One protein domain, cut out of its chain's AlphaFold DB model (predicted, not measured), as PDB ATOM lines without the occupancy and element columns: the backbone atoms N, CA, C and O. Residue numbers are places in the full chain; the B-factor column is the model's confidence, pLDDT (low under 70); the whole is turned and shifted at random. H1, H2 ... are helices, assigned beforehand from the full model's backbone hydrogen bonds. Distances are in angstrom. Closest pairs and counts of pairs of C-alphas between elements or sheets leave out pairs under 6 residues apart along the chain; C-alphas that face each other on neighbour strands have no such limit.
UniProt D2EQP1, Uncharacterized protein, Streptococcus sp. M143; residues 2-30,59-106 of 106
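AT A GLANCE: This is residues 2 to 30 and 59 to 106 of the 106 residues of an uncharacterized protein of Streptococcus sp. M143 (UniProt D2EQP1). One long helix, H2, makes the long axis, and a shorter helix, H1, runs opposite ways beside its later half; they meet near H2's middle and splay toward H1's start. Residues 59 to 71 of H2 stick out. The printed part has 77 residues, two named helices, H1 then H2, and no named strand; its class is all helix. It is an extended rod, spanning 70 by 20 by 15 A, with a radius of gyration of the C-alphas of 19.8 A.

IN THESE COORDINATES: Find C-alpha 59 at (70.786, 10.597, -47.545); H2 runs 67.4 A to C-alpha 104. H1, residues 2 to 29, runs 40.9 A from (14.376, 0.556, -15.441).

HOW THE PARTS SIT: Look at Ser 27 and Lys 79: their C-alphas, the closest of H1 and H2, are 6.1 A apart. The helices touch at a shallow tilt of 28 degrees, through residues 20 to 27 and 78 to 86 alone. Every O i to N i+4 pair is within hydrogen-bond range in H1, and 41 of 42 in H2.

THE WHOLE: Residues 31 to 58 are not printed; C-alphas 30 and 59 are 27.3 A apart. Confidence is under 70 at residues 2 to 6 and 8 to 9.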
ATOM      1  N   SER A   2      14.476   0.074 -14.045       67.75
ATOM      2  CA  SER A   2      14.376   0.556 -15.441       67.75
ATOM      3  C   SER A   2      14.983   1.952 -15.661       67.75
ATOM      4  O   SER A   2      15.819   2.124 -16.540       67.75
ATOM      5  N   GLU A   3      14.622   2.930 -14.826       65.06
ATOM      6  CA  GLU A   3      15.007   4.342 -15.021       65.06
ATOM      7  C   GLU A   3      16.516   4.587 -14.857       65.06
ATOM      8  O   GLU A   3      17.130   5.323 -15.622       65.06
ATOM      9  N   GLU A   4      17.153   3.920 -13.896       67.44
ATOM     10  CA  GLU A   4      18.592   4.055 -13.648       67.44
ATOM     11  C   GLU A   4      19.442   3.434 -14.772       67.44
ATOM     12  O   GLU A   4      20.511   3.945 -15.112       67.44
ATOM     13  N   LEU A   5      18.940   2.365 -15.404       66.19
ATOM     14  CA  LEU A   5      19.533   1.784 -16.609       66.19
ATOM     15  C   LEU A   5      19.352   2.710 -17.819       66.19
ATOM     16  O   LEU A   5      20.308   2.904 -18.569       66.19
ATOM     17  N   GLU A   6      18.181   3.325 -17.990       63.47
ATOM     18  CA  GLU A   6      17.936   4.305 -19.058       63.47
ATOM     19  C   GLU A   6      18.840   5.537 -18.930       63.47
ATOM     20  O   GLU A   6      19.473   5.928 -19.912       63.47
ATOM     21  N   ILE A   7      18.999   6.095 -17.725       71.69
ATOM     22  CA  ILE A   7      19.886   7.241 -17.462       71.69
ATOM     23  C   ILE A   7      21.349   6.891 -17.774       71.69
ATOM     24  O   ILE A   7      22.059   7.669 -18.416       71.69
ATOM     25  N   GLN A   8      21.816   5.701 -17.386       67.81
ATOM     26  CA  GLN A   8      23.179   5.255 -17.700       67.81
ATOM     27  C   GLN A   8      23.397   5.013 -19.198       67.81
ATOM     28  O   GLN A   8      24.478   5.304 -19.719       67.81
ATOM     29  N   VAL A   9      22.398   4.476 -19.901       69.56
ATOM     30  CA  VAL A   9      22.450   4.265 -21.354       69.56
ATOM     31  C   VAL A   9      22.455   5.603 -22.095       69.56
ATOM     32  O   VAL A   9      23.247   5.772 -23.025       69.56
ATOM     33  N   LEU A  10      21.649   6.573 -21.654       70.25
ATOM     34  CA  LEU A  10      21.624   7.935 -22.194       70.25
ATOM     35  C   LEU A  10      22.977   8.632 -22.012       70.25
ATOM     36  O   LEU A  10      23.582   9.043 -23.001       70.25
ATOM     37  N   ALA A  11      23.529   8.636 -20.796       70.62
ATOM     38  CA  ALA A  11      24.831   9.244 -20.517       70.62
ATOM     39  C   ALA A  11      25.982   8.582 -21.306       70.62
ATOM     40  O   ALA A  11      26.909   9.249 -21.774       70.62
ATOM     41  N   LYS A  12      25.943   7.254 -21.494       75.81
ATOM     42  CA  LYS A  12      26.924   6.540 -22.334       75.81
ATOM     43  C   LYS A  12      26.751   6.856 -23.824       75.81
ATOM     44  O   LYS A  12      27.750   6.943 -24.535       75.81
ATOM     45  N   SER A  13      25.516   7.043 -24.291       71.94
ATOM     46  CA  SER A  13      25.188   7.418 -25.673       71.94
ATOM     47  C   SER A  13      25.650   8.837 -26.013       71.94
ATOM     48  O   SER A  13      26.209   9.056 -27.087       71.94
ATOM     49  N   GLU A  14      25.482   9.791 -25.096       77.88
ATOM     50  CA  GLU A  14      25.969  11.168 -25.252       77.88
ATOM     51  C   GLU A  14      27.493  11.203 -25.386       77.88
ATOM     52  O   GLU A  14      28.005  11.646 -26.415       77.88
ATOM     53  N   ARG A  15      28.215  10.579 -24.444       79.12
ATOM     54  CA  ARG A  15      29.683  10.441 -24.506       79.12
ATOM     55  C   ARG A  15      30.166   9.742 -25.776       79.12
ATOM     56  O   ARG A  15      31.245  10.036 -26.287       79.12
ATOM     57  N   PHE A  16      29.405   8.769 -26.273       79.62
ATOM     58  CA  PHE A  16      29.719   8.095 -27.527       79.62
ATOM     59  C   PHE A  16      29.579   9.038 -28.729       79.62
ATOM     60  O   PHE A  16      30.454   9.048 -29.594       79.62
ATOM     61  N   ASN A  17      28.514   9.846 -28.780       78.81
ATOM     62  CA  ASN A  17      28.304  10.812 -29.859       78.81
ATOM     63  C   ASN A  17      29.359  11.925 -29.835       78.81
ATOM     64  O   ASN A  17      29.901  12.248 -30.886       78.81
ATOM     65  N   GLU A  18      29.721  12.440 -28.657       84.69
ATOM     66  CA  GLU A  18      30.811  13.417 -28.500       84.69
ATOM     67  C   GLU A  18      32.129  12.879 -29.064       84.69
ATOM     68  O   GLU A  18      32.771  13.512 -29.901       84.69
ATOM     69  N   LYS A  19      32.509  11.657 -28.666       82.81
ATOM     70  CA  LYS A  19      33.726  11.007 -29.167       82.81
ATOM     71  C   LYS A  19      33.669  10.747 -30.666       82.81
ATOM     72  O   LYS A  19      34.691  10.846 -31.334       82.81
ATOM     73  N   LYS A  20      32.495  10.412 -31.202       83.69
ATOM     74  CA  LYS A  20      32.298  10.202 -32.637       83.69
ATOM     75  C   LYS A  20      32.505  11.493 -33.433       83.69
ATOM     76  O   LYS A  20      33.163  11.442 -34.467       83.69
ATOM     77  N   GLU A  21      31.969  12.620 -32.970       83.44
ATOM     78  CA  GLU A  21      32.160  13.914 -33.640       83.44
ATOM     79  C   GLU A  21      33.609  14.399 -33.520       83.44
ATOM     80  O   GLU A  21      34.184  14.823 -34.518       83.44
ATOM     81  N   ALA A  22      34.251  14.225 -32.359       84.62
ATOM     82  CA  ALA A  22      35.682  14.506 -32.203       84.62
ATOM     83  C   ALA A  22      36.547  13.659 -33.156       84.62
ATOM     84  O   ALA A  22      37.481  14.159 -33.776       84.62
ATOM     85  N   LEU A  23      36.203  12.378 -33.324       82.44
ATOM     86  CA  LEU A  23      36.894  11.478 -34.248       82.44
ATOM     87  C   LEU A  23      36.696  11.883 -35.712       82.44
ATOM     88  O   LEU A  23      37.606  11.745 -36.528       82.44
ATOM     89  N   LYS A  24      35.503  12.382 -36.046       82.62
ATOM     90  CA  LYS A  24      35.189  12.893 -37.377       82.62
ATOM     91  C   LYS A  24      35.989  14.163 -37.676       82.62
ATOM     92  O   LYS A  24      36.642  14.204 -38.714       82.62
ATOM     93  N   ALA A  25      36.010  15.126 -36.756       85.06
ATOM     94  CA  ALA A  25      36.802  16.349 -36.882       85.06
ATOM     95  C   ALA A  25      38.296  16.035 -37.064       85.06
ATOM     96  O   ALA A  25      38.903  16.468 -38.038       85.06
ATOM     97  N   PHE A  26      38.852  15.155 -36.224       84.56
ATOM     98  CA  PHE A  26      40.235  14.696 -36.370       84.56
ATOM     99  C   PHE A  26      40.507  14.077 -37.749       84.56
ATOM    100  O   PHE A  26      41.540  14.332 -38.357       84.56
ATOM    101  N   SER A  27      39.577  13.278 -38.284       77.88
ATOM    102  CA  SER A  27      39.748  12.665 -39.608       77.88
ATOM    103  C   SER A  27      39.815  13.677 -40.758       77.88
ATOM    104  O   SER A  27      40.487  13.412 -41.760       77.88
ATOM    105  N   GLU A  28      39.130  14.813 -40.612       82.12
ATOM    106  CA  GLU A  28      39.098  15.914 -41.580       82.12
ATOM    107  C   GLU A  28      40.358  16.790 -41.469       82.12
ATOM    108  O   GLU A  28      40.846  17.281 -42.484       82.12
ATOM    109  N   GLU A  29      40.936  16.906 -40.270       83.75
ATOM    110  CA  GLU A  29      42.189  17.631 -40.013       83.75
ATOM    111  C   GLU A  29      43.442  16.903 -40.524       83.75
ATOM    112  O   GLU A  29      44.476  17.539 -40.727       83.75
ATOM    113  N   ILE A  30      43.378  15.584 -40.754       78.75
ATOM    114  CA  ILE A  30      44.524  14.826 -41.272       78.75
ATOM    115  C   ILE A  30      44.875  15.322 -42.686       78.75
ATOM    116  O   ILE A  30      44.096  15.091 -43.629       78.75
ATOM    117  N   ASP A  59      71.160  11.707 -48.425       76.69
ATOM    118  CA  ASP A  59      70.786  10.597 -47.545       76.69
ATOM    119  C   ASP A  59      69.717  11.066 -46.548       76.69
ATOM    120  O   ASP A  59      68.756  10.347 -46.275       76.69
ATOM    121  N   LEU A  60      69.827  12.319 -46.088       78.88
ATOM    122  CA  LEU A  60      68.788  12.987 -45.301       78.88
ATOM    123  C   LEU A  60      67.501  13.171 -46.105       78.88
ATOM    124  O   LEU A  60      66.433  12.853 -45.599       78.88
ATOM    125  N   ASN A  61      67.589  13.609 -47.363       80.88
ATOM    126  CA  ASN A  61      66.415  13.740 -48.229       80.88
ATOM    127  C   ASN A  61      65.755  12.385 -48.512       80.88
ATOM    128  O   ASN A  61      64.536  12.281 -48.436       80.88
ATOM    129  N   ALA A  62      66.537  11.327 -48.747       83.94
ATOM    130  CA  ALA A  62      65.994   9.980 -48.920       83.94
ATOM    131  C   ALA A  62      65.271   9.477 -47.656       83.94
ATOM    132  O   ALA A  62      64.227   8.825 -47.746       83.94
ATOM    133  N   LEU A  63      65.799   9.797 -46.468       83.25
ATOM    134  CA  LEU A  63      65.127   9.512 -45.201       83.25
ATOM    135  C   LEU A  63      63.842  10.339 -45.052       83.25
ATOM    136  O   LEU A  63      62.809   9.778 -44.685       83.25
ATOM    137  N   THR A  64      63.888  11.633 -45.366       82.25
ATOM    138  CA  THR A  64      62.731  12.535 -45.364       82.25
ATOM    139  C   THR A  64      61.618  12.004 -46.269       82.25
ATOM    140  O   THR A  64      60.486  11.850 -45.812       82.25
ATOM    141  N   ASP A  65      61.941  11.602 -47.498       83.94
ATOM    142  CA  ASP A  65      60.988  11.022 -48.448       83.94
ATOM    143  C   ASP A  65      60.390   9.709 -47.924       83.94
ATOM    144  O   ASP A  65      59.183   9.467 -48.022       83.94
ATOM    145  N   ALA A  66      61.217   8.837 -47.338       84.88
ATOM    146  CA  ALA A  66      60.754   7.575 -46.764       84.88
ATOM    147  C   ALA A  66      59.797   7.799 -45.581       84.88
ATOM    148  O   ALA A  66      58.790   7.095 -45.457       84.88
ATOM    149  N   VAL A  67      60.087   8.781 -44.724       84.94
ATOM    150  CA  VAL A  67      59.220   9.171 -43.605       84.94
ATOM    151  C   VAL A  67      57.913   9.768 -44.128       84.94
ATOM    152  O   VAL A  67      56.843   9.315 -43.718       84.94
ATOM    153  N   GLN A  68      57.976  10.702 -45.080       83.06
ATOM    154  CA  GLN A  68      56.800  11.339 -45.677       83.06
ATOM    155  C   GLN A  68      55.875  10.312 -46.339       83.06
ATOM    156  O   GLN A  68      54.668  10.306 -46.086       83.06
ATOM    157  N   ASN A  69      56.427   9.377 -47.116       83.62
ATOM    158  CA  ASN A  69      55.645   8.321 -47.760       83.62
ATOM    159  C   ASN A  69      54.930   7.423 -46.742       83.62
ATOM    160  O   ASN A  69      53.744   7.126 -46.912       83.62
ATOM    161  N   ARG A  70      55.607   7.042 -45.649       84.81
ATOM    162  CA  ARG A  70      54.988   6.266 -44.561       84.81
ATOM    163  C   ARG A  70      53.886   7.047 -43.850       84.81
ATOM    164  O   ARG A  70      52.839   6.472 -43.564       84.81
ATOM    165  N   MET A  71      54.090   8.339 -43.590       83.25
ATOM    166  CA  MET A  71      53.065   9.199 -42.987       83.25
ATOM    167  C   MET A  71      51.825   9.304 -43.885       83.25
ATOM    168  O   MET A  71      50.701   9.133 -43.414       83.25
ATOM    169  N   ILE A  72      52.011   9.498 -45.194       84.19
ATOM    170  CA  ILE A  72      50.911   9.547 -46.171       84.19
ATOM    171  C   ILE A  72      50.158   8.212 -46.217       84.19
ATOM    172  O   ILE A  72      48.924   8.185 -46.246       84.19
ATOM    173  N   GLU A  73      50.876   7.088 -46.221       86.19
ATOM    174  CA  GLU A  73      50.266   5.759 -46.203       86.19
ATOM    175  C   GLU A  73      49.447   5.536 -44.921       86.19
ATOM    176  O   GLU A  73      48.279   5.141 -44.995       86.19
ATOM    177  N   GLN A  74      49.994   5.891 -43.755       83.62
ATOM    178  CA  GLN A  74      49.272   5.842 -42.481       83.62
ATOM    179  C   GLN A  74      48.008   6.710 -42.505       83.62
ATOM    180  O   GLN A  74      46.935   6.234 -42.122       83.62
ATOM    181  N   ASN A  75      48.084   7.930 -43.037       84.19
ATOM    182  CA  ASN A  75      46.931   8.824 -43.166       84.19
ATOM    183  C   ASN A  75      45.816   8.198 -44.020       84.19
ATOM    184  O   ASN A  75      44.639   8.275 -43.653       84.19
ATOM    185  N   LYS A  76      46.156   7.508 -45.120       84.31
ATOM    186  CA  LYS A  76      45.176   6.774 -45.946       84.31
ATOM    187  C   LYS A  76      44.487   5.657 -45.162       84.31
ATOM    188  O   LYS A  76      43.264   5.511 -45.247       84.31
ATOM    189  N   HIS A  77      45.246   4.879 -44.389       83.50
ATOM    190  CA  HIS A  77      44.691   3.811 -43.554       83.50
ATOM    191  C   HIS A  77      43.751   4.355 -42.476       83.50
ATOM    192  O   HIS A  77      42.643   3.837 -42.315       83.50
ATOM    193  N   ILE A  78      44.158   5.425 -41.793       83.25
ATOM    194  CA  ILE A  78      43.367   6.083 -40.752       83.25
ATOM    195  C   ILE A  78      42.052   6.624 -41.337       83.25
ATOM    196  O   ILE A  78      40.971   6.299 -40.837       83.25
ATOM    197  N   LYS A  79      42.103   7.346 -42.467       82.88
ATOM    198  CA  LYS A  79      40.899   7.837 -43.162       82.88
ATOM    199  C   LYS A  79      39.963   6.697 -43.579       82.88
ATOM    200  O   LYS A  79      38.747   6.794 -43.398       82.88
ATOM    201  N   LYS A  80      40.503   5.583 -44.092       84.88
ATOM    202  CA  LYS A  80      39.707   4.400 -44.468       84.88
ATOM    203  C   LYS A  80      39.023   3.754 -43.260       84.88
ATOM    204  O   LYS A  80      37.854   3.382 -43.358       84.88
ATOM    205  N   LEU A  81      39.725   3.637 -42.131       81.38
ATOM    206  CA  LEU A  81      39.158   3.121 -40.885       81.38
ATOM    207  C   LEU A  81      37.957   3.968 -40.443       81.38
ATOM    208  O   LEU A  81      36.881   3.422 -40.196       81.38
ATOM    209  N   PHE A  82      38.103   5.295 -40.422       80.31
ATOM    210  CA  PHE A  82      37.022   6.203 -40.031       80.31
ATOM    211  C   PHE A  82      35.832   6.165 -40.988       80.31
ATOM    212  O   PHE A  82      34.685   6.080 -40.538       80.31
ATOM    213  N   ARG A  83      36.095   6.124 -42.301       81.75
ATOM    214  CA  ARG A  83      35.053   5.985 -43.328       81.75
ATOM    215  C   ARG A  83      34.188   4.742 -43.117       81.75
ATOM    216  O   ARG A  83      32.999   4.797 -43.406       81.75
ATOM    217  N   ASN A  84      34.756   3.652 -42.602       82.56
ATOM    218  CA  ASN A  84      34.032   2.405 -42.345       82.56
ATOM    219  C   ASN A  84      33.362   2.371 -40.958       82.56
ATOM    220  O   ASN A  84      32.252   1.854 -40.818       82.56
ATOM    221  N   LEU A  85      34.003   2.939 -39.933       80.81
ATOM    222  CA  LEU A  85      33.509   2.912 -38.553       80.81
ATOM    223  C   LEU A  85      32.247   3.774 -38.362       80.81
ATOM    224  O   LEU A  85      31.313   3.381 -37.658       80.81
ATOM    225  N   ILE A  86      32.177   4.944 -39.004       77.69
ATOM    226  CA  ILE A  86      31.048   5.878 -38.849       77.69
ATOM    227  C   ILE A  86      29.720   5.294 -39.390       77.69
ATOM    228  O   ILE A  86      28.714   5.341 -38.674       77.69
ATOM    229  N   PRO A  87      29.657   4.703 -40.600       81.44
ATOM    230  CA  PRO A  87      28.459   4.017 -41.087       81.44
ATOM    231  C   PRO A  87      28.079   2.795 -40.248       81.44
ATOM    232  O   PRO A  87      26.896   2.611 -39.961       81.44
ATOM    233  N   PHE A  88      29.061   1.996 -39.815       79.19
ATOM    234  CA  PHE A  88      28.820   0.825 -38.968       79.19
ATOM    235  C   PHE A  88      28.141   1.216 -37.652       79.19
ATOM    236  O   PHE A  88      27.098   0.670 -37.297       79.19
ATOM    237  N   THR A  89      28.672   2.227 -36.965       77.25
ATOM    238  CA  THR A  89      28.102   2.714 -35.699       77.25
ATOM    239  C   THR A  89      26.708   3.318 -35.877       77.25
ATOM    240  O   THR A  89      25.836   3.122 -35.029       77.25
ATOM    241  N   LYS A  90      26.452   3.995 -37.005       80.00
ATOM    242  CA  LYS A  90      25.110   4.471 -37.369       80.00
ATOM    243  C   LYS A  90      24.139   3.299 -37.556       80.00
ATOM    244  O   LYS A  90      23.055   3.326 -36.981       80.00
ATOM    245  N   HIS A  91      24.519   2.279 -38.325       80.12
ATOM    246  CA  HIS A  91      23.674   1.111 -38.586       80.12
ATOM    247  C   HIS A  91      23.386   0.315 -37.306       80.12
ATOM    248  O   HIS A  91      22.232   0.007 -37.017       80.12
ATOM    249  N   PHE A  92      24.415   0.077 -36.491       77.06
ATOM    250  CA  PHE A  92      24.290  -0.605 -35.206       77.06
ATOM    251  C   PHE A  92      23.318   0.114 -34.257       77.06
ATOM    252  O   PHE A  92      22.458  -0.528 -33.656       77.06
ATOM    253  N   LYS A  93      23.381   1.453 -34.178       80.19
ATOM    254  CA  LYS A  93      22.432   2.254 -33.385       80.19
ATOM    255  C   LYS A  93      20.982   2.030 -33.828       80.19
ATOM    256  O   LYS A  93      20.121   1.805 -32.981       80.19
ATOM    257  N   TYR A  94      20.702   2.075 -35.133       81.88
ATOM    258  CA  TYR A  94      19.344   1.844 -35.644       81.88
ATOM    259  C   TYR A  94      18.848   0.427 -35.365       81.88
ATOM    260  O   TYR A  94      17.699   0.255 -34.962       81.88
ATOM    261  N   TRP A  95      19.717  -0.570 -35.530       81.75
ATOM    262  CA  TRP A  95      19.394  -1.962 -35.228       81.75
ATOM    263  C   TRP A  95      19.027  -2.153 -33.748       81.75
ATOM    264  O   TRP A  95      17.966  -2.696 -33.443       81.75
ATOM    265  N   MET A  96      19.825  -1.597 -32.831       77.56
ATOM    266  CA  MET A  96      19.539  -1.616 -31.391       77.56
ATOM    267  C   MET A  96      18.208  -0.931 -31.043       77.56
ATOM    268  O   MET A  96      17.423  -1.472 -30.267       77.56
ATOM    269  N   MET A  97      17.916   0.236 -31.633       77.62
ATOM    270  CA  MET A  97      16.636   0.928 -31.413       77.62
ATOM    271  C   MET A  97      15.443   0.121 -31.939       77.62
ATOM    272  O   MET A  97      14.378   0.141 -31.329       77.62
ATOM    273  N   SER A  98      15.610  -0.592 -33.058       76.44
ATOM    274  CA  SER A  98      14.577  -1.468 -33.618       76.44
ATOM    275  C   SER A  98      14.269  -2.644 -32.691       76.44
ATOM    276  O   SER A  98      13.102  -2.956 -32.469       76.44
ATOM    277  N   ILE A  99      15.305  -3.262 -32.118       76.31
ATOM    278  CA  ILE A  99      15.160  -4.341 -31.134       76.31
ATOM    279  C   ILE A  99      14.454  -3.831 -29.881       76.31
ATOM    280  O   ILE A  99      13.472  -4.427 -29.450       76.31
ATOM    281  N   PHE A 100      14.905  -2.709 -29.322       77.12
ATOM    282  CA  PHE A 100      14.304  -2.142 -28.116       77.12
ATOM    283  C   PHE A 100      12.809  -1.838 -28.301       77.12
ATOM    284  O   PHE A 100      11.998  -2.210 -27.458       77.12
ATOM    285  N   LYS A 101      12.423  -1.251 -29.445       76.69
ATOM    286  CA  LYS A 101      11.011  -1.019 -29.785       76.69
ATOM    287  C   LYS A 101      10.202  -2.315 -29.863       76.69
ATOM    288  O   LYS A 101       9.087  -2.342 -29.358       76.69
ATOM    289  N   ALA A 102      10.758  -3.370 -30.463       81.00
ATOM    290  CA  ALA A 102      10.091  -4.669 -30.551       81.00
ATOM    291  C   ALA A 102       9.858  -5.300 -29.165       81.00
ATOM    292  O   ALA A 102       8.813  -5.904 -28.938       81.00
ATOM    293  N   PHE A 103      10.794  -5.118 -28.229       78.69
ATOM    294  CA  PHE A 103      10.638  -5.565 -26.841       78.69
ATOM    295  C   PHE A 103       9.608  -4.752 -26.046       78.69
ATOM    296  O   PHE A 103       8.951  -5.323 -25.190       78.69
ATOM    297  N   GLN A 104       9.440  -3.452 -26.315       77.62
ATOM    298  CA  GLN A 104       8.413  -2.629 -25.652       77.62
ATOM    299  C   GLN A 104       6.987  -2.891 -26.161       77.62
ATOM    300  O   GLN A 104       6.026  -2.523 -25.491       77.62
ATOM    301  N   SER A 105       6.839  -3.466 -27.358       74.19
ATOM    302  CA  SER A 105       5.537  -3.824 -27.941       74.19
ATOM    303  C   SER A 105       5.014  -5.211 -27.533       74.19
ATOM    304  O   SER A 105       3.946  -5.601 -28.002       74.19
ATOM    305  N   LEU A 106       5.776  -5.949 -26.718       72.00
ATOM    306  CA  LEU A 106       5.427  -7.242 -26.116       72.00
ATOM    307  C   LEU A 106       4.988  -7.041 -24.662       72.00
ATOM    308  O   LEU A 106       4.053  -7.759 -24.248       72.00
TER     309      LEU A 106